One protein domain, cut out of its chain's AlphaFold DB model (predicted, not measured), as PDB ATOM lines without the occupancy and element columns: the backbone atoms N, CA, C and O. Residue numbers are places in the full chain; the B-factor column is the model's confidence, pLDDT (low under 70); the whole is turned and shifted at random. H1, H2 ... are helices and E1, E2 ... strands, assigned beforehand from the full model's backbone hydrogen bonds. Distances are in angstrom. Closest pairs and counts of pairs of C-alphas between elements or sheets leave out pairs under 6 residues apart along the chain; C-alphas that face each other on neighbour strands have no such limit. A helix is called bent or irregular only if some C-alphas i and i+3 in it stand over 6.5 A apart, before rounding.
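What this domain is: This is residues 5 to 153 of the 153 residues of an uncharacterized protein of Vibrio vulnificus (UniProt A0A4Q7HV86). Two long helices, H1 and H2, form a hairpin that H6 joins in a loose three-helix bundle; along one side of it H4 crosses steeply, with H5 packed on H4. A small strand hairpin, E1 and E2, sits near the beginnings of H2 and H6. The printed part has 149 residues, with named elements in the order H1 H2 H3 H4 E1 E2 H5 H6; the sheet is antiparallel and the class mostly helix. The whole is compact, with a radius of gyration of the C-alphas of 15.1 A and spans of 43 by 34 by 26 A.

How they stand to each other: H1, residues 5 to 28, touches H2, residues 31 to 56, as a helical hairpin at a shallow tilt of 21 degrees, opposite ways; their closest C-alphas, of Ala 25 and Ser 31, are 5.2 A apart. H2 is irregular, with C-alphas 33 and 36 7.0 A apart, and has a kink of 30 degrees near residue 38. Residues 8 to 15 of H1 touch H6, residues 133 to 152, closest at the C-alphas of Phe 15 and Phe 137, 7.4 A. H3, residues 60 to 63, touches H4, residues 69 to 85, closest at the C-alphas of Met 61 and Glu 72, 6.3 A. H4 touches H5, residues 118 to 127, closest at the C-alphas of Gly 77 and Tyr 124, 3.7 A, at a steep tilt of 69 degrees, only just short of about perpendicular. H4 touches H6 with residues 71 to 75 alone, closest at the C-alphas of Tyr 71 and Ile 143, 7.0 A. E1, residues 93 to 95, and E2, residues 105 to 107, form an antiparallel hairpin, with N 94 and O 106 at 2.9 A, within hydrogen-bond range. Every O i to N i+4 pair is within range in H4, H5 and H6, but 19 of 20 in H1 and 19 of 22 in H2; H3 is too short for one.

Where its parts are: H1 begins at C-alpha 5 (187.243, 257.270, 347.050) and is 34.5 A long; H2 is 36.9 A, H4 24.6 A and H6 26.6 A, ending at C-alpha 152 (189.400, 265.715, 343.469).

The domain as a whole: The C-alphas farthest apart, of Pro 99 and Glu 153, are 45.0 A apart. The printed part has no cut and no long link; pLDDT is under 70 at residues 66 to 68.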
ATOM      1  N   ASP A   5     186.374 258.371 347.475       91.19
ATOM      2  CA  ASP A   5     187.243 257.270 347.050       91.19
ATOM      3  C   ASP A   5     186.586 255.899 347.227       91.19
ATOM      4  O   ASP A   5     186.777 255.013 346.397       91.19
ATOM      5  N   LEU A   6     185.780 255.722 348.282       92.69
ATOM      6  CA  LEU A   6     185.043 254.483 348.517       92.69
ATOM      7  C   LEU A   6     183.889 254.325 347.520       92.69
ATOM      8  O   LEU A   6     183.680 253.224 347.019       92.69
ATOM      9  N   ILE A   7     183.179 255.414 347.198       93.69
ATOM     10  CA  ILE A   7     182.115 255.407 346.181       93.69
ATOM     11  C   ILE A   7     182.702 255.065 344.805       93.69
ATOM     12  O   ILE A   7     182.205 254.166 344.130       93.69
ATOM     13  N   LEU A   8     183.773 255.754 344.397       94.44
ATOM     14  CA  LEU A   8     184.434 255.519 343.110       94.44
ATOM     15  C   LEU A   8     184.976 254.090 343.021       94.44
ATOM     16  O   LEU A   8     184.796 253.436 341.999       94.44
ATOM     17  N   LYS A   9     185.558 253.568 344.108       94.81
ATOM     18  CA  LYS A   9     185.989 252.169 344.175       94.81
ATOM     19  C   LYS A   9     184.815 251.194 344.014       94.81
ATOM     20  O   LYS A   9     184.940 250.235 343.260       94.81
ATOM     21  N   GLY A  10     183.685 251.442 344.681       95.12
ATOM     22  CA  GLY A  10     182.475 250.624 344.534       95.12
ATOM     23  C   GLY A  10     181.953 250.603 343.094       95.12
ATOM     24  O   GLY A  10     181.636 249.539 342.564       95.12
ATOM     25  N   TYR A  11     181.954 251.759 342.425       96.69
ATOM     26  CA  TYR A  11     181.619 251.855 341.003       96.69
ATOM     27  C   TYR A  11     182.597 251.081 340.111       96.69
ATOM     28  O   TYR A  11     182.156 250.338 339.235       96.69
ATOM     29  N   ASP A  12     183.907 251.226 340.327       96.19
ATOM     30  CA  ASP A  12     184.932 250.534 339.537       96.19
ATOM     31  C   ASP A  12     184.804 249.008 339.666       96.19
ATOM     32  O   ASP A  12     184.879 248.287 338.666       96.19
ATOM     33  N   GLU A  13     184.544 248.508 340.878       96.06
ATOM     34  CA  GLU A  13     184.294 247.086 341.135       96.06
ATOM     35  C   GLU A  13     183.016 246.593 340.441       96.06
ATOM     36  O   GLU A  13     183.040 245.539 339.799       96.06
ATOM     37  N   ALA A  14     181.917 247.353 340.508       95.38
ATOM     38  CA  ALA A  14     180.667 247.011 339.826       95.38
ATOM     39  C   ALA A  14     180.824 247.015 338.294       95.38
ATOM     40  O   ALA A  14     180.409 246.069 337.622       95.38
ATOM     41  N   PHE A  15     181.497 248.028 337.738       95.31
ATOM     42  CA  PHE A  15     181.785 248.132 336.309       95.31
ATOM     43  C   PHE A  15     182.646 246.965 335.811       95.31
ATOM     44  O   PHE A  15     182.358 246.377 334.762       95.31
ATOM     45  N   LEU A  16     183.678 246.588 336.574       94.12
ATOM     46  CA  LEU A  16     184.518 245.433 336.262       94.12
ATOM     47  C   LEU A  16     183.718 244.126 336.332       94.12
ATOM     48  O   LEU A  16     183.790 243.320 335.402       94.12
ATOM     49  N   ARG A  17     182.921 243.933 337.394       92.56
ATOM     50  CA  ARG A  17     182.050 242.761 337.580       92.56
ATOM     51  C   ARG A  17     181.090 242.600 336.402       92.56
ATOM     52  O   ARG A  17     181.000 241.510 335.840       92.56
ATOM     53  N   LEU A  18     180.435 243.686 335.991       92.31
ATOM     54  CA  LEU A  18     179.555 243.717 334.825       92.31
ATOM     55  C   LEU A  18     180.302 243.324 333.542       92.31
ATOM     56  O   LEU A  18     179.783 242.554 332.735       92.31
ATOM     57  N   GLY A  19     181.523 243.830 333.348       90.06
ATOM     58  CA  GLY A  19     182.365 243.493 332.201       90.06
ATOM     59  C   GLY A  19     182.691 242.000 332.112       90.06
ATOM     60  O   GLY A  19     182.551 241.413 331.037       90.06
ATOM     61  N   THR A  20     183.074 241.387 333.234       89.50
ATOM     62  CA  THR A  20     183.376 239.950 333.323       89.50
ATOM     63  C   THR A  20     182.127 239.108 333.085       89.50
ATOM     64  O   THR A  20     182.107 238.301 332.158       89.50
ATOM     65  N   GLN A  21     181.053 239.361 333.838       90.94
ATOM     66  CA  GLN A  21     179.820 238.574 333.741       90.94
ATOM     67  C   GLN A  21     179.153 238.697 332.372       90.94
ATOM     68  O   GLN A  21     178.522 237.754 331.911       90.94
ATOM     69  N   ARG A  22     179.328 239.823 331.667       88.50
ATOM     70  CA  ARG A  22     178.817 239.985 330.300       88.50
ATOM     71  C   ARG A  22     179.441 239.006 329.310       88.50
ATOM     72  O   ARG A  22     178.756 238.576 328.385       88.50
ATOM     73  N   ASN A  23     180.722 238.676 329.464       85.88
ATOM     74  CA  ASN A  23     181.348 237.679 328.600       85.88
ATOM     75  C   ASN A  23     180.753 236.293 328.867       85.88
ATOM     76  O   ASN A  23     180.391 235.607 327.912       85.88
ATOM     77  N   ASP A  24     180.569 235.939 330.139       87.69
ATOM     78  CA  ASP A  24     179.977 234.663 330.548       87.69
ATOM     79  C   ASP A  24     178.520 234.545 330.075       87.69
ATOM     80  O   ASP A  24     178.152 233.572 329.419       87.69
ATOM     81  N   ALA A  25     177.710 235.582 330.310       87.31
ATOM     82  CA  ALA A  25     176.330 235.685 329.841       87.31
ATOM     83  C   ALA A  25     176.230 235.525 328.320       87.31
ATOM     84  O   ALA A  25     175.382 234.789 327.824       87.31
ATOM     85  N   LYS A  26     177.133 236.156 327.560       85.69
ATOM     86  CA  LYS A  26     177.156 236.030 326.100       85.69
ATOM     87  C   LYS A  26     177.503 234.610 325.642       85.69
ATOM     88  O   LYS A  26     176.912 234.136 324.676       85.69
ATOM     89  N   ILE A  27     178.461 233.953 326.299       84.88
ATOM     90  CA  ILE A  27     178.857 232.567 325.991       84.88
ATOM     91  C   ILE A  27     177.701 231.603 326.281       84.88
ATOM     92  O   ILE A  27     177.437 230.709 325.481       84.88
ATOM     93  N   ASN A  28     176.996 231.818 327.391       86.31
ATOM     94  CA  ASN A  28     175.915 230.949 327.851       86.31
ATOM     95  C   ASN A  28     174.546 231.292 327.246       86.31
ATOM     96  O   ASN A  28     173.592 230.544 327.438       86.31
ATOM     97  N   GLY A  29     174.434 232.413 326.528       85.06
ATOM     98  CA  GLY A  29     173.152 232.916 326.048       85.06
ATOM     99  C   GLY A  29     172.197 233.307 327.185       85.06
ATOM    100  O   GLY A  29     170.999 233.075 327.090       85.06
ATOM    101  N   ASP A  30     172.720 233.881 328.264       89.44
ATOM    102  CA  ASP A  30     171.958 234.266 329.455       89.44
ATOM    103  C   ASP A  30     172.155 235.756 329.756       89.44
ATOM    104  O   ASP A  30     172.738 236.159 330.763       89.44
ATOM    105  N   SER A  31     171.702 236.604 328.835       88.50
ATOM    106  CA  SER A  31     171.782 238.060 328.992       88.50
ATOM    107  C   SER A  31     170.883 238.582 330.120       88.50
ATOM    108  O   SER A  31     171.134 239.670 330.641       88.50
ATOM    109  N   GLU A  32     169.870 237.820 330.542       88.94
ATOM    110  CA  GLU A  32     168.995 238.165 331.670       88.94
ATOM    111  C   GLU A  32     169.756 238.198 333.001       88.94
ATOM    112  O   GLU A  32     169.531 239.109 333.806       88.94
ATOM    113  N   SER A  33     170.727 237.295 333.198       90.25
ATOM    114  CA  SER A  33     171.591 237.267 334.392       90.25
ATOM    115  C   SER A  33     172.323 238.588 334.675       90.25
ATOM    116  O   SER A  33     172.653 238.889 335.825       90.25
ATOM    117  N   LEU A  34     172.522 239.429 333.653       91.38
ATOM    118  CA  LEU A  34     173.193 240.725 333.782       91.38
ATOM    119  C   LEU A  34     172.347 241.788 334.478       91.38
ATOM    120  O   LEU A  34     172.888 242.824 334.862       91.38
ATOM    121  N   TYR A  35     171.047 241.559 334.670       90.44
ATOM    122  CA  TYR A  35     170.144 242.558 335.231       90.44
ATOM    123  C   TYR A  35     170.624 243.113 336.583       90.44
ATOM    124  O   TYR A  35     170.678 244.331 336.767       90.44
ATOM    125  N   ILE A  36     171.028 242.245 337.517       90.69
ATOM    126  CA  ILE A  36     171.484 242.670 338.852       90.69
ATOM    127  C   ILE A  36     172.778 243.506 338.765       90.69
ATOM    128  O   ILE A  36     172.763 244.640 339.252       90.69
ATOM    129  N   PRO A  37     173.864 243.036 338.117       92.56
ATOM    130  CA  PRO A  37     175.077 243.837 337.920       92.56
ATOM    131  C   PRO A  37     174.833 245.185 337.235       92.56
ATOM    132  O   PRO A  37     175.473 246.184 337.568       92.56
ATOM    133  N   LEU A  38     173.906 245.239 336.274       92.94
ATOM    134  CA  LEU A  38     173.557 246.473 335.574       92.94
ATOM    135  C   LEU A  38     172.929 247.494 336.520       92.94
ATOM    136  O   LEU A  38     173.357 248.648 336.546       92.94
ATOM    137  N   VAL A  39     171.933 247.074 337.302       92.12
ATOM    138  CA  VAL A  39     171.255 247.946 338.268       92.12
ATOM    139  C   VAL A  39     172.201 248.363 339.394       92.12
ATOM    140  O   VAL A  39     172.171 249.523 339.794       92.12
ATOM    141  N   GLU A  40     173.085 247.469 339.851       93.75
ATOM    142  CA  GLU A  40     174.163 247.803 340.792       93.75
ATOM    143  C   GLU A  40     175.053 248.923 340.227       93.75
ATOM    144  O   GLU A  40     175.260 249.948 340.878       93.75
ATOM    145  N   THR A  41     175.527 248.769 338.989       95.81
ATOM    146  CA  THR A  41     176.392 249.762 338.330       95.81
ATOM    147  C   THR A  41     175.682 251.110 338.154       95.81
ATOM    148  O   THR A  41     176.283 252.161 338.377       95.81
ATOM    149  N   LEU A  42     174.393 251.100 337.790       95.75
ATOM    150  CA  LEU A  42     173.571 252.313 337.688       95.75
ATOM    151  C   LEU A  42     173.384 252.999 339.045       95.75
ATOM    152  O   LEU A  42     173.475 254.220 339.115       95.75
ATOM    153  N   GLY A  43     173.158 252.227 340.110       94.75
ATOM    154  CA  GLY A  43     173.041 252.751 341.469       94.75
ATOM    155  C   GLY A  43     174.319 253.447 341.934       94.75
ATOM    156  O   GLY A  43     174.258 254.537 342.489       94.75
ATOM    157  N   TRP A  44     175.489 252.877 341.644       95.94
ATOM    158  CA  TRP A  44     176.757 253.546 341.940       95.94
ATOM    159  C   TRP A  44     176.957 254.830 341.129       95.94
ATOM    160  O   TRP A  44     177.379 255.839 341.690       95.94
ATOM    161  N   ALA A  45     176.633 254.816 339.831       96.12
ATOM    162  CA  ALA A  45     176.699 256.014 338.991       96.12
ATOM    163  C   ALA A  45     175.785 257.136 339.514       96.12
ATOM    164  O   ALA A  45     176.172 258.303 339.508       96.12
ATOM    165  N   ASP A  46     174.600 256.782 340.009       95.06
ATOM    166  CA  ASP A  46     173.656 257.718 340.619       95.06
ATOM    167  C   ASP A  46     174.258 258.437 341.834       95.06
ATOM    168  O   ASP A  46     174.321 259.667 341.876       95.06
ATOM    169  N   VAL A  47     174.816 257.665 342.772       94.75
ATOM    170  CA  VAL A  47     175.467 258.196 343.980       94.75
ATOM    171  C   VAL A  47     176.658 259.095 343.629       94.75
ATOM    172  O   VAL A  47     176.888 260.114 344.284       94.75
ATOM    173  N   ILE A  48     177.418 258.751 342.585       95.62
ATOM    174  CA  ILE A  48     178.520 259.587 342.094       95.62
ATOM    175  C   ILE A  48     177.997 260.930 341.568       95.62
ATOM    176  O   ILE A  48     178.549 261.976 341.916       95.62
ATOM    177  N   GLU A  49     176.940 260.918 340.753       94.81
ATOM    178  CA  GLU A  49     176.330 262.147 340.233       94.81
ATOM    179  C   GLU A  49     175.804 263.044 341.348       94.81
ATOM    180  O   GLU A  49     176.033 264.251 341.309       94.81
ATOM    181  N   GLU A  50     175.112 262.475 342.338       93.69
ATOM    182  CA  GLU A  50     174.630 263.226 343.502       93.69
ATOM    183  C   GLU A  50     175.788 263.894 344.246       93.69
ATOM    184  O   GLU A  50     175.749 265.099 344.494       93.69
ATOM    185  N   TYR A  51     176.869 263.156 344.504       95.00
ATOM    186  CA  TYR A  51     178.050 263.710 345.157       95.00
ATOM    187  C   TYR A  51     178.680 264.867 344.364       95.00
ATOM    188  O   TYR A  51     179.017 265.909 344.937       95.00
ATOM    189  N   PHE A  52     178.867 264.710 343.047       95.06
ATOM    190  CA  PHE A  52     179.457 265.771 342.229       95.06
ATOM    191  C   PHE A  52     178.527 266.990 342.114       95.06
ATOM    192  O   PHE A  52     179.013 268.123 342.187       95.06
ATOM    193  N   ASP A  53     177.212 266.776 342.000       94.75
ATOM    194  CA  ASP A  53     176.200 267.837 342.002       94.75
ATOM    195  C   ASP A  53     176.245 268.650 343.302       94.75
ATOM    196  O   ASP A  53     176.248 269.883 343.253       94.75
ATOM    197  N   GLU A  54     176.314 267.978 344.453       94.62
ATOM    198  CA  GLU A  54     176.377 268.615 345.771       94.62
ATOM    199  C   GLU A  54     177.684 269.385 345.983       94.62
ATOM    200  O   GLU A  54     177.672 270.520 346.464       94.62
ATOM    201  N   ARG A  55     178.823 268.789 345.615       94.88
ATOM    202  CA  ARG A  55     180.142 269.357 345.918       94.88
ATOM    203  C   ARG A  55     180.585 270.433 344.929       94.88
ATOM    204  O   ARG A  55     181.268 271.378 345.322       94.88
ATOM    205  N   PHE A  56     180.244 270.291 343.650       94.31
ATOM    206  CA  PHE A  56     180.775 271.145 342.581       94.31
ATOM    207  C   PHE A  56     179.696 271.868 341.771       94.31
ATOM    208  O   PHE A  56     180.053 272.674 340.899       94.31
ATOM    209  N   GLY A  57     178.419 271.624 342.075       95.12
ATOM    210  CA  GLY A  57     177.263 272.165 341.370       95.12
ATOM    211  C   GLY A  57     176.858 271.325 340.157       95.12
ATOM    212  O   GLY A  57     177.638 270.542 339.622       95.12
ATOM    213  N   LYS A  58     175.635 271.542 339.660       93.50
ATOM    214  CA  LYS A  58     175.062 270.780 338.533       93.50
ATOM    215  C   LYS A  58     175.859 270.890 337.233       93.50
ATOM    216  O   LYS A  58     175.736 270.016 336.383       93.50
ATOM    217  N   ASP A  59     176.681 271.917 337.074       92.94
ATOM    218  CA  ASP A  59     177.484 272.132 335.868       92.94
ATOM    219  C   ASP A  59     178.941 271.660 336.035       92.94
ATOM    220  O   ASP A  59     179.835 272.089 335.307       92.94
ATOM    221  N   TRP A  60     179.212 270.780 337.009       94.00
ATOM    222  CA  TRP A  60     180.556 270.271 337.301       94.00
ATOM    223  C   TRP A  60     181.246 269.652 336.077       94.00
ATOM    224  O   TRP A  60     182.454 269.816 335.913       94.00
ATOM    225  N   MET A  61     180.493 269.006 335.183       92.19
ATOM    226  CA  MET A  61     181.040 268.362 333.987       92.19
ATOM    227  C   MET A  61     181.669 269.364 333.006       92.19
ATOM    228  O   MET A  61     182.565 268.998 332.249       92.19
ATOM    229  N   LEU A  62     181.245 270.636 333.034       91.00
ATOM    230  CA  LEU A  62     181.825 271.693 332.199       91.00
ATOM    231  C   LEU A  62     183.256 272.044 332.626       91.00
ATOM    232  O   LEU A  62     184.016 272.583 331.826       91.00
ATOM    233  N   LYS A  63     183.635 271.708 333.865       89.81
ATOM    234  CA  LYS A  63     184.976 271.938 334.421       89.81
ATOM    235  C   LYS A  63     185.988 270.871 333.988       89.81
ATOM    236  O   LYS A  63     187.177 271.033 334.243       89.81
ATOM    237  N   LEU A  64     185.544 269.782 333.353       88.69
ATOM    238  CA  LEU A  64     186.440 268.728 332.881       88.69
ATOM    239  C   LEU A  64     187.181 269.164 331.606       88.69
ATOM    240  O   LEU A  64     186.562 269.723 330.694       88.69
ATOM    241  N   PRO A  65     188.486 268.864 331.478       81.69
ATOM    242  CA  PRO A  65     189.214 269.128 330.247       81.69
ATOM    243  C   PRO A  65     188.674 268.252 329.125       81.69
ATOM    244  O   PRO A  65     188.364 267.076 329.323       81.69
ATOM    245  N   ASN A  66     188.584 268.823 327.924       68.12
ATOM    246  CA  ASN A  66     187.904 268.183 326.804       68.12
ATOM    247  C   ASN A  66     186.489 267.720 327.183       68.12
ATOM    248  O   ASN A  66     186.097 266.619 326.779       68.12
ATOM    249  N   SER A  67     185.719 268.538 327.915       59.81
ATOM    250  CA  SER A  67     184.256 268.445 327.956       59.81
ATOM    251  C   SER A  67     183.716 268.701 326.542       59.81
ATOM    252  O   SER A  67     183.109 269.712 326.209       59.81
ATOM    253  N   LYS A  68     184.011 267.760 325.638       62.78
ATOM    254  CA  LYS A  68     183.374 267.661 324.340       62.78
ATOM    255  C   LYS A  68     181.890 267.658 324.651       62.78
ATOM    256  O   LYS A  68     181.468 266.973 325.585       62.78
ATOM    257  N   THR A  69     181.122 268.379 323.846       70.69
ATOM    258  CA  THR A  69     179.658 268.428 323.907       70.69
ATOM    259  C   THR A  69     179.068 267.034 324.170       70.69
ATOM    260  O   THR A  69     178.118 266.890 324.917       70.69
ATOM    261  N   ASP A  70     179.713 265.985 323.654       84.81
ATOM    262  CA  ASP A  70     179.402 264.577 323.897       84.81
ATOM    263  C   ASP A  70     179.287 264.143 325.378       84.81
ATOM    264  O   ASP A  70     178.271 263.557 325.747       84.81
ATOM    265  N   TYR A  71     180.263 264.441 326.246       88.62
ATOM    266  CA  TYR A  71     180.229 264.017 327.659       88.62
ATOM    267  C   TYR A  71     179.180 264.770 328.468       88.62
ATOM    268  O   TYR A  71     178.502 264.174 329.305       88.62
ATOM    269  N   GLU A  72     178.997 266.059 328.175       92.50
ATOM    270  CA  GLU A  72     177.905 266.837 328.754       92.50
ATOM    271  C   GLU A  72     176.558 266.186 328.415       92.50
ATOM    272  O   GLU A  72     175.742 265.956 329.305       92.50
ATOM    273  N   GLN A  73     176.341 265.816 327.147       95.00
ATOM    274  CA  GLN A  73     175.096 265.171 326.734       95.00
ATOM    275  C   GLN A  73     174.893 263.798 327.400       95.00
ATOM    276  O   GLN A  73     173.762 263.457 327.740       95.00
ATOM    277  N   VAL A  74     175.954 263.020 327.648       96.12
ATOM    278  CA  VAL A  74     175.837 261.753 328.398       96.12
ATOM    279  C   VAL A  74     175.357 262.003 329.830       96.12
ATOM    280  O   VAL A  74     174.389 261.371 330.249       96.12
ATOM    281  N   ILE A  75     175.970 262.944 330.557       96.38
ATOM    282  CA  ILE A  75     175.562 263.271 331.934       96.38
ATOM    283  C   ILE A  75     174.137 263.832 331.977       96.38
ATOM    284  O   ILE A  75     173.317 263.400 332.787       96.38
ATOM    285  N   LEU A  76     173.796 264.756 331.076       96.19
ATOM    286  CA  LEU A  76     172.448 265.322 330.998       96.19
ATOM    287  C   LEU A  76     171.396 264.254 330.676       96.19
ATOM    288  O   LEU A  76     170.331 264.242 331.296       96.19
ATOM    289  N   GLY A  77     171.699 263.341 329.751       97.06
ATOM    290  CA  GLY A  77     170.833 262.212 329.436       97.06
ATOM    291  C   GLY A  77     170.675 261.267 330.626       97.06
ATOM    292  O   GLY A  77     169.560 260.861 330.941       97.06
ATOM    293  N   PHE A  78     171.760 260.959 331.337       96.94
ATOM    294  CA  PHE A  78     171.713 260.091 332.514       96.94
ATOM    295  C   PHE A  78     170.867 260.711 333.636       96.94
ATOM    296  O   PHE A  78     169.993 260.050 334.200       96.94
ATOM    297  N   ARG A  79     171.015 262.019 333.876       95.88
ATOM    298  CA  ARG A  79     170.174 262.771 334.819       95.88
ATOM    299  C   ARG A  79     168.702 262.787 334.426       95.88
ATOM    300  O   ARG A  79     167.853 262.747 335.314       95.88
ATOM    301  N   TYR A  80     168.380 262.852 333.129       96.88
ATOM    302  CA  TYR A  80     166.992 262.705 332.676       96.88
ATOM    303  C   TYR A  80     166.415 261.376 333.152       96.88
ATOM    304  O   TYR A  80     165.365 261.362 333.790       96.88
ATOM    305  N   VAL A  81     167.137 260.279 332.897       96.25
ATOM    306  CA  VAL A  81     166.702 258.941 333.292       96.25
ATOM    307  C   VAL A  81     166.522 258.849 334.800       96.25
ATOM    308  O   VAL A  81     165.441 258.462 335.243       96.25
ATOM    309  N   ARG A  82     167.526 259.261 335.584       94.69
ATOM    310  CA  ARG A  82     167.448 259.297 337.051       94.69
ATOM    311  C   ARG A  82     166.190 260.018 337.522       94.69
ATOM    312  O   ARG A  82     165.429 259.485 338.319       94.69
ATOM    313  N   ASN A  83     165.932 261.212 336.993       93.19
ATOM    314  CA  ASN A  83     164.787 262.021 337.407       93.19
ATOM    315  C   ASN A  83     163.433 261.417 336.995       93.19
ATOM    316  O   ASN A  83     162.411 261.819 337.544       93.19
ATOM    317  N   VAL A  84     163.407 260.500 336.025       93.81
ATOM    318  CA  VAL A  84     162.209 259.740 335.637       93.81
ATOM    319  C   VAL A  84     162.016 258.523 336.540       93.81
ATOM    320  O   VAL A  84     160.907 258.278 337.009       93.81
ATOM    321  N   VAL A  85     163.074 257.747 336.789       90.75
ATOM    322  CA  VAL A  85     162.955 256.457 337.492       90.75
ATOM    323  C   VAL A  85     163.105 256.555 339.005       90.75
ATOM    324  O   VAL A  85     162.680 255.637 339.711       90.75
ATOM    325  N   HIS A  86     163.705 257.641 339.496       82.50
ATOM    326  CA  HIS A  86     164.201 257.852 340.856       82.50
ATOM    327  C   HIS A  86     165.201 256.770 341.290       82.50
ATOM    328  O   HIS A  86     166.389 257.039 341.327       82.50
ATOM    329  N   HIS A  87     164.749 255.533 341.508       77.38
ATOM    330  CA  HIS A  87     165.607 254.368 341.783       77.38
ATOM    331  C   HIS A  87     165.117 253.078 341.092       77.38
ATOM    332  O   HIS A  87     165.700 252.006 341.246       77.38
ATOM    333  N   ARG A  88     164.021 253.145 340.321       89.62
ATOM    334  CA  ARG A  88     163.406 251.992 339.642       89.62
ATOM    335  C   ARG A  88     163.982 251.806 338.238       89.62
ATOM    336  O   ARG A  88     163.264 251.934 337.249       89.62
ATOM    337  N   TRP A  89     165.275 251.497 338.147       91.50
ATOM    338  CA  TRP A  89     166.014 251.412 336.877       91.50
ATOM    339  C   TRP A  89     165.386 250.479 335.829       91.50
ATOM    340  O   TRP A  89     165.461 250.787 334.643       91.50
ATOM    341  N   ALA A  90     164.668 249.430 336.251       90.69
ATOM    342  CA  ALA A  90     163.861 248.560 335.380       90.69
ATOM    343  C   ALA A  90     162.913 249.320 334.437       90.69
ATOM    344  O   ALA A  90     162.584 248.854 333.351       90.69
ATOM    345  N   VAL A  91     162.443 250.500 334.848       92.50
ATOM    346  CA  VAL A  91     161.527 251.319 334.048       92.50
ATOM    347  C   VAL A  91     162.240 251.925 332.839       92.50
ATOM    348  O   VAL A  91     161.593 252.122 331.812       92.50
ATOM    349  N   ALA A  92     163.549 252.174 332.934       95.56
ATOM    350  CA  ALA A  92     164.347 252.850 331.913       95.56
ATOM    351  C   ALA A  92     165.063 251.928 330.927       95.56
ATOM    352  O   ALA A  92     165.547 252.399 329.892       95.56
ATOM    353  N   VAL A  93     165.146 250.642 331.246       95.81
ATOM    354  CA  VAL A  93     165.930 249.672 330.487       95.81
ATOM    355  C   VAL A  93     165.039 248.565 329.954       95.81
ATOM    356  O   VAL A  93     163.971 248.283 330.493       95.81
ATOM    357  N   GLU A  94     165.483 247.943 328.879       95.62
ATOM    358  CA  GLU A  94     164.861 246.758 328.313       95.62
ATOM    359  C   GLU A  94     165.945 245.862 327.727       95.62
ATOM    360  O   GLU A  94     166.999 246.335 327.291       95.62
ATOM    361  N   LEU A  95     165.683 244.563 327.737       94.12
ATOM    362  CA  LEU A  95     166.500 243.602 327.022       94.12
ATOM    363  C   LEU A  95     166.092 243.649 325.546       94.12
ATOM    364  O   LEU A  95     164.897 243.635 325.235       94.12
ATOM    365  N   ASP A  96     167.054 243.778 324.636       90.62
ATOM    366  CA  ASP A  96     166.723 243.831 323.218       90.62
ATOM    367  C   ASP A  96     166.152 242.489 322.710       90.62
ATOM    368  O   ASP A  96     166.305 241.418 323.301       90.62
ATOM    369  N   SER A  97     165.423 242.558 321.597       87.31
ATOM    370  CA  SER A  97     164.777 241.397 320.977       87.31
ATOM    371  C   SER A  97     165.695 240.671 319.988       87.31
ATOM    372  O   SER A  97     165.212 239.984 319.087       87.31
ATOM    373  N   GLN A  98     167.006 240.909 320.066       87.06
ATOM    374  CA  GLN A  98     167.977 240.271 319.185       87.06
ATOM    375  C   GLN A  98     168.134 238.787 319.556       87.06
ATOM    376  O   GLN A  98     167.790 238.387 320.669       87.06
ATOM    377  N   PRO A  99     168.670 237.950 318.647       83.50
ATOM    378  CA  PRO A  99     169.045 236.583 318.990       83.50
ATOM    379  C   PRO A  99     169.937 236.550 320.231       83.50
ATOM    380  O   PRO A  99     170.784 237.424 320.402       83.50
ATOM    381  N   THR A 100     169.804 235.509 321.050       78.25
ATOM    382  CA  THR A 100     170.398 235.411 322.393       78.25
ATOM    383  C   THR A 100     171.888 235.789 322.463       78.25
ATOM    384  O   THR A 100     172.316 236.486 323.374       78.25
ATOM    385  N   PHE A 101     172.689 235.415 321.459       75.12
ATOM    386  CA  PHE A 101     174.133 235.702 321.397       75.12
ATOM    387  C   PHE A 101     174.490 237.157 321.023       75.12
ATOM    388  O   PHE A 101     175.641 237.584 321.179       75.12
ATOM    389  N   LEU A 102     173.527 237.910 320.487       81.00
ATOM    390  CA  LEU A 102     173.612 239.347 320.206       81.00
ATOM    391  C   LEU A 102     172.842 240.184 321.224       81.00
ATOM    392  O   LEU A 102     172.956 241.409 321.177       81.00
ATOM    393  N   GLN A 103     172.092 239.524 322.106       88.00
ATOM    394  CA  GLN A 103     171.177 240.175 323.014       88.00
ATOM    395  C   GLN A 103     171.927 241.076 323.997       88.00
ATOM    396  O   GLN A 103     172.987 240.704 324.508       88.00
ATOM    397  N   ASP A 104     171.402 242.266 324.264       90.50
ATOM    398  CA  ASP A 104     171.971 243.179 325.252       90.50
ATOM    399  C   ASP A 104     170.906 244.061 325.901       90.50
ATOM    400  O   ASP A 104     169.847 244.345 325.339       90.50
ATOM    401  N   TRP A 105     171.225 244.546 327.095       94.94
ATOM    402  CA  TRP A 105     170.407 245.536 327.770       94.94
ATOM    403  C   TRP A 105     170.627 246.907 327.141       94.94
ATOM    404  O   TRP A 105     171.758 247.387 326.993       94.94
ATOM    405  N   ARG A 106     169.526 247.573 326.803       96.38
ATOM    406  CA  ARG A 106     169.514 248.911 326.219       96.38
ATOM    407  C   ARG A 106     168.598 249.847 326.988       96.38
ATOM    408  O   ARG A 106     167.695 249.422 327.704       96.38
ATOM    409  N   TRP A 107     168.834 251.142 326.826       97.56
ATOM    410  CA  TRP A 107     167.857 252.139 327.233       97.56
ATOM    411  C   TRP A 107     166.611 251.987 326.368       97.56
ATOM    412  O   TRP A 107     166.723 251.726 325.166       97.56
ATOM    413  N   LYS A 108     165.432 252.213 326.951       97.25
ATOM    414  CA  LYS A 108     164.198 252.313 326.164       97.25
ATOM    415  C   LYS A 108     164.319 253.408 325.101       97.25
ATOM    416  O   LYS A 108     165.165 254.294 325.188       97.25
ATOM    417  N   LEU A 109     163.500 253.334 324.056       96.81
ATOM    418  CA  LEU A 109     163.462 254.388 323.033       96.81
ATOM    419  C   LEU A 109     162.773 255.652 323.547       96.81
ATOM    420  O   LEU A 109     163.128 256.761 323.159       96.81
ATOM    421  N   THR A 110     161.793 255.481 324.428       94.62
ATOM    422  CA  THR A 110     161.010 256.569 325.000       94.62
ATOM    423  C   THR A 110     160.952 256.428 326.514       94.62
ATOM    424  O   THR A 110     160.761 255.339 327.056       94.62
ATOM    425  N   LEU A 111     161.120 257.557 327.201       94.25
ATOM    426  CA  LEU A 111     160.884 257.683 328.633       94.25
ATOM    427  C   LEU A 111     160.111 258.961 328.896       94.25
ATOM    428  O   LEU A 111     160.551 260.059 328.544       94.25
ATOM    429  N   GLU A 112     158.954 258.807 329.521       91.31
ATOM    430  CA  GLU A 112     158.087 259.922 329.870       91.31
ATOM    431  C   GLU A 112     158.441 260.448 331.256       91.31
ATOM    432  O   GLU A 112     158.580 259.691 332.216       91.31
ATOM    433  N   SER A 113     158.590 261.766 331.357       90.44
ATOM    434  CA  SER A 113     158.780 262.450 332.630       90.44
ATOM    435  C   SER A 113     157.527 263.230 332.982       90.44
ATOM    436  O   SER A 113     156.962 263.924 332.139       90.44
ATOM    437  N   THR A 114     157.143 263.192 334.254       89.19
ATOM    438  CA  THR A 114     156.085 264.053 334.798       89.19
ATOM    439  C   THR A 114     156.549 265.499 334.995       89.19
ATOM    440  O   THR A 114     155.734 266.376 335.272       89.19
ATOM    441  N   ARG A 115     157.855 265.777 334.857       90.06
ATOM    442  CA  ARG A 115     158.458 267.107 335.025       90.06
ATOM    443  C   ARG A 115     159.132 267.567 333.734       90.06
ATOM    444  O   ARG A 115     159.882 266.816 333.116       90.06
ATOM    445  N   SER A 116     158.925 268.833 333.369       92.00
ATOM    446  CA  SER A 116     159.551 269.420 332.179       92.00
ATOM    447  C   SER A 116     161.062 269.579 332.365       92.00
ATOM    448  O   SER A 116     161.519 270.300 333.252       92.00
ATOM    449  N   GLN A 117     161.839 268.886 331.531       94.06
ATOM    450  CA  GLN A 117     163.307 268.915 331.517       94.06
ATOM    451  C   GLN A 117     163.831 268.863 330.067       94.06
ATOM    452  O   GLN A 117     164.498 267.898 329.689       94.06
ATOM    453  N   PRO A 118     163.518 269.862 329.221       94.56
ATOM    454  CA  PRO A 118     163.705 269.770 327.770       94.56
ATOM    455  C   PRO A 118     165.164 269.529 327.356       94.56
ATOM    456  O   PRO A 118     165.414 268.690 326.496       94.56
ATOM    457  N   LYS A 119     166.133 270.187 328.014       95.19
ATOM    458  CA  LYS A 119     167.569 269.991 327.737       95.19
ATOM    459  C   LYS A 119     168.010 268.549 328.027       95.19
ATOM    460  O   LYS A 119     168.641 267.918 327.188       95.19
ATOM    461  N   ASN A 120     167.643 268.018 329.194       96.31
ATOM    462  CA  ASN A 120     168.026 266.666 329.607       96.31
ATOM    463  C   ASN A 120     167.320 265.605 328.751       96.31
ATOM    464  O   ASN A 120     167.932 264.606 328.386       96.31
ATOM    465  N   LYS A 121     166.055 265.846 328.384       97.38
ATOM    466  CA  LYS A 121     165.296 264.977 327.481       97.38
ATOM    467  C   LYS A 121     165.949 264.896 326.099       97.38
ATOM    468  O   LYS A 121     166.197 263.796 325.622       97.38
ATOM    469  N   ALA A 122     166.308 266.032 325.500       96.94
ATOM    470  CA  ALA A 122     167.001 266.057 324.209       96.94
ATOM    471  C   ALA A 122     168.372 265.353 324.271       96.94
ATOM    472  O   ALA A 122     168.771 264.640 323.346       96.94
ATOM    473  N   ALA A 123     169.091 265.504 325.385       96.94
ATOM    474  CA  ALA A 123     170.345 264.794 325.624       96.94
ATOM    475  C   ALA A 123     170.136 263.270 325.718       96.94
ATOM    476  O   ALA A 123     170.871 262.496 325.104       96.94
ATOM    477  N   TYR A 124     169.089 262.832 326.423       98.00
ATOM    478  CA  TYR A 124     168.693 261.428 326.491       98.00
ATOM    479  C   TYR A 124     168.343 260.869 325.107       98.00
ATOM    480  O   TYR A 124     168.910 259.855 324.704       98.00
ATOM    481  N   GLU A 125     167.473 261.549 324.362       97.44
ATOM    482  CA  GLU A 125     167.039 261.137 323.022       97.44
ATOM    483  C   GLU A 125     168.216 261.035 322.042       97.44
ATOM    484  O   GLU A 125     168.266 260.119 321.226       97.44
ATOM    485  N   SER A 126     169.197 261.934 322.145       96.31
ATOM    486  CA  SER A 126     170.348 261.958 321.235       96.31
ATOM    487  C   SER A 126     171.490 261.008 321.611       96.31
ATOM    488  O   SER A 126     172.246 260.601 320.725       96.31
ATOM    489  N   LYS A 127     171.672 260.669 322.897       96.06
ATOM    490  CA  LYS A 127     172.837 259.887 323.365       96.06
ATOM    491  C   LYS A 127     172.524 258.545 323.987       96.06
ATOM    492  O   LYS A 127     173.413 257.687 323.991       96.06
ATOM    493  N   LEU A 128     171.339 258.372 324.561       97.69
ATOM    494  CA  LEU A 128     171.016 257.206 325.375       97.69
ATOM    495  C   LEU A 128     169.870 256.386 324.791       97.69
ATOM    496  O   LEU A 128     170.003 255.171 324.763       97.69
ATOM    497  N   ALA A 129     168.793 257.001 324.301       97.94
ATOM    498  CA  ALA A 129     167.610 256.288 323.812       97.94
ATOM    499  C   ALA A 129     167.967 255.167 322.813       97.94
ATOM    500  O   ALA A 129     168.672 255.386 321.828       97.94
ATOM    501  N   GLY A 130     167.527 253.937 323.102       96.88
ATOM    502  CA  GLY A 130     167.817 252.741 322.296       96.88
ATOM    503  C   GLY A 130     169.272 252.248 322.317       96.88
ATOM    504  O   GLY A 130     169.565 251.186 321.764       96.88
ATOM    505  N   ARG A 131     170.204 252.974 322.943       96.38
ATOM    506  CA  ARG A 131     171.626 252.608 323.012       96.38
ATOM    507  C   ARG A 131     171.842 251.507 324.047       96.38
ATOM    508  O   ARG A 131     171.287 251.553 325.144       96.38
ATOM    509  N   ALA A 132     172.711 250.548 323.729       94.69
ATOM    510  CA  ALA A 132     173.103 249.515 324.685       94.69
ATOM    511  C   ALA A 132     173.822 250.123 325.903       94.69
ATOM    512  O   ALA A 132     174.751 250.929 325.746       94.69
ATOM    513  N   LEU A 133     173.434 249.697 327.109       95.25
ATOM    514  CA  LEU A 133     173.896 250.268 328.381       95.25
ATOM    515  C   LEU A 133     175.416 250.202 328.535       95.25
ATOM    516  O   LEU A 133     176.034 251.141 329.037       95.25
ATOM    517  N   ARG A 134     176.043 249.134 328.025       93.12
ATOM    518  CA  ARG A 134     177.507 248.957 328.013       93.12
ATOM    519  C   ARG A 134     178.262 250.176 327.483       93.12
ATOM    520  O   ARG A 134     179.396 250.425 327.884       93.12
ATOM    521  N   HIS A 135     177.675 250.907 326.537       94.75
ATOM    522  CA  HIS A 135     178.316 252.075 325.953       94.75
ATOM    523  C   HIS A 135     178.207 253.278 326.886       94.75
ATOM    524  O   HIS A 135     179.195 253.978 327.071       94.75
ATOM    525  N   THR A 136     177.060 253.452 327.541       95.94
ATOM    526  CA  THR A 136     176.877 254.467 328.579       95.94
ATOM    527  C   THR A 136     177.828 254.246 329.747       95.94
ATOM    528  O   THR A 136     178.503 255.186 330.137       95.94
ATOM    529  N   PHE A 137     177.987 253.017 330.246       95.94
ATOM    530  CA  PHE A 137     178.936 252.759 331.336       95.94
ATOM    531  C   PHE A 137     180.388 253.039 330.952       95.94
ATOM    532  O   PHE A 137     181.149 253.553 331.763       95.94
ATOM    533  N   LYS A 138     180.780 252.745 329.705       94.81
ATOM    534  CA  LYS A 138     182.111 253.115 329.204       94.81
ATOM    535  C   LYS A 138     182.310 254.628 329.187       94.81
ATOM    536  O   LYS A 138     183.403 255.085 329.512       94.81
ATOM    537  N   ASP A 139     181.290 255.385 328.796       95.38
ATOM    538  CA  ASP A 139     181.350 256.846 328.791       95.38
ATOM    539  C   ASP A 139     181.402 257.386 330.228       95.38
ATOM    540  O   ASP A 139     182.300 258.162 330.543       95.38
ATOM    541  N   LEU A 140     180.529 256.906 331.120       96.19
ATOM    542  CA  LEU A 140     180.509 257.284 332.537       96.19
ATOM    543  C   LEU A 140     181.831 256.960 333.237       96.19
ATOM    544  O   LEU A 140     182.399 257.825 333.889       96.19
ATOM    545  N   HIS A 141     182.391 255.765 333.035       95.75
ATOM    546  CA  HIS A 141     183.675 255.388 333.630       95.75
ATOM    547  C   HIS A 141     184.819 256.313 333.175       95.75
ATOM    548  O   HIS A 141     185.639 256.735 333.988       95.75
ATOM    549  N   LYS A 142     184.843 256.718 331.896       94.25
ATOM    550  CA  LYS A 142     185.801 257.728 331.410       94.25
ATOM    551  C   LYS A 142     185.567 259.096 332.045       94.25
ATOM    552  O   LYS A 142     186.531 259.748 332.443       94.25
ATOM    553  N   ILE A 143     184.310 259.535 332.118       95.00
ATOM    554  CA  ILE A 143     183.933 260.825 332.703       95.00
ATOM    555  C   ILE A 143     184.342 260.873 334.179       95.00
ATOM    556  O   ILE A 143     184.977 261.837 334.596       95.00
ATOM    557  N   TYR A 144     184.071 259.821 334.950       95.19
ATOM    558  CA  TYR A 144     184.446 259.737 336.362       95.19
ATOM    559  C   TYR A 144     185.958 259.654 336.562       95.19
ATOM    560  O   TYR A 144     186.478 260.292 337.473       95.19
ATOM    561  N   GLY A 145     186.689 258.975 335.673       93.88
ATOM    562  CA  GLY A 145     188.154 259.013 335.671       93.88
ATOM    563  C   GLY A 145     188.711 260.426 335.459       93.88
ATOM    564  O   GLY A 145     189.635 260.841 336.159       93.88
ATOM    565  N   LEU A 146     188.120 261.202 334.542       93.12
ATOM    566  CA  LEU A 146     188.477 262.613 334.348       93.12
ATOM    567  C   LEU A 146     188.101 263.464 335.563       93.12
ATOM    568  O   LEU A 146     188.900 264.285 336.004       93.12
ATOM    569  N   ALA A 147     186.908 263.261 336.120       93.44
ATOM    570  CA  ALA A 147     186.433 263.988 337.290       93.44
ATOM    571  C   ALA A 147     187.334 263.755 338.504       93.44
ATOM    572  O   ALA A 147     187.716 264.711 339.174       93.44
ATOM    573  N   ARG A 148     187.742 262.505 338.733       93.19
ATOM    574  CA  ARG A 148     188.695 262.139 339.782       93.19
ATOM    575  C   ARG A 148     190.003 262.912 339.637       93.19
ATOM    576  O   ARG A 148     190.407 263.590 340.570       93.19
ATOM    577  N   LYS A 149     190.594 262.882 338.442       92.88
ATOM    578  CA  LYS A 149     191.875 263.534 338.151       92.88
ATOM    579  C   LYS A 149     191.840 265.068 338.227       92.88
ATOM    580  O   LYS A 149     192.871 265.683 338.452       92.88
ATOM    581  N   HIS A 150     190.700 265.694 337.933       91.81
ATOM    582  CA  HIS A 150     190.640 267.149 337.724       91.81
ATOM    583  C   HIS A 150     189.832 267.922 338.765       91.81
ATOM    584  O   HIS A 150     189.944 269.145 338.813       91.81
ATOM    585  N   LEU A 151     188.987 267.249 339.545       91.12
ATOM    586  CA  LEU A 151     188.131 267.892 340.546       91.12
ATOM    587  C   LEU A 151     188.430 267.432 341.975       91.12
ATOM    588  O   LEU A 151     188.016 268.111 342.916       91.12
ATOM    589  N   LEU A 152     189.085 266.279 342.150       90.00
ATOM    590  CA  LEU A 152     189.400 265.715 343.469       90.00
ATOM    591  C   LEU A 152     190.893 265.774 343.817       90.00
ATOM    592  O   LEU A 152     191.210 265.766 345.006       90.00
ATOM    593  N   GLU A 153     191.767 265.842 342.809       85.06
ATOM    594  CA  GLU A 153     193.219 266.061 342.918       85.06
ATOM    595  C   GLU A 153     193.564 267.533 342.652       85.06
ATOM    596  O   GLU A 153     194.409 268.074 343.402       85.06
TER     597      GLU A 153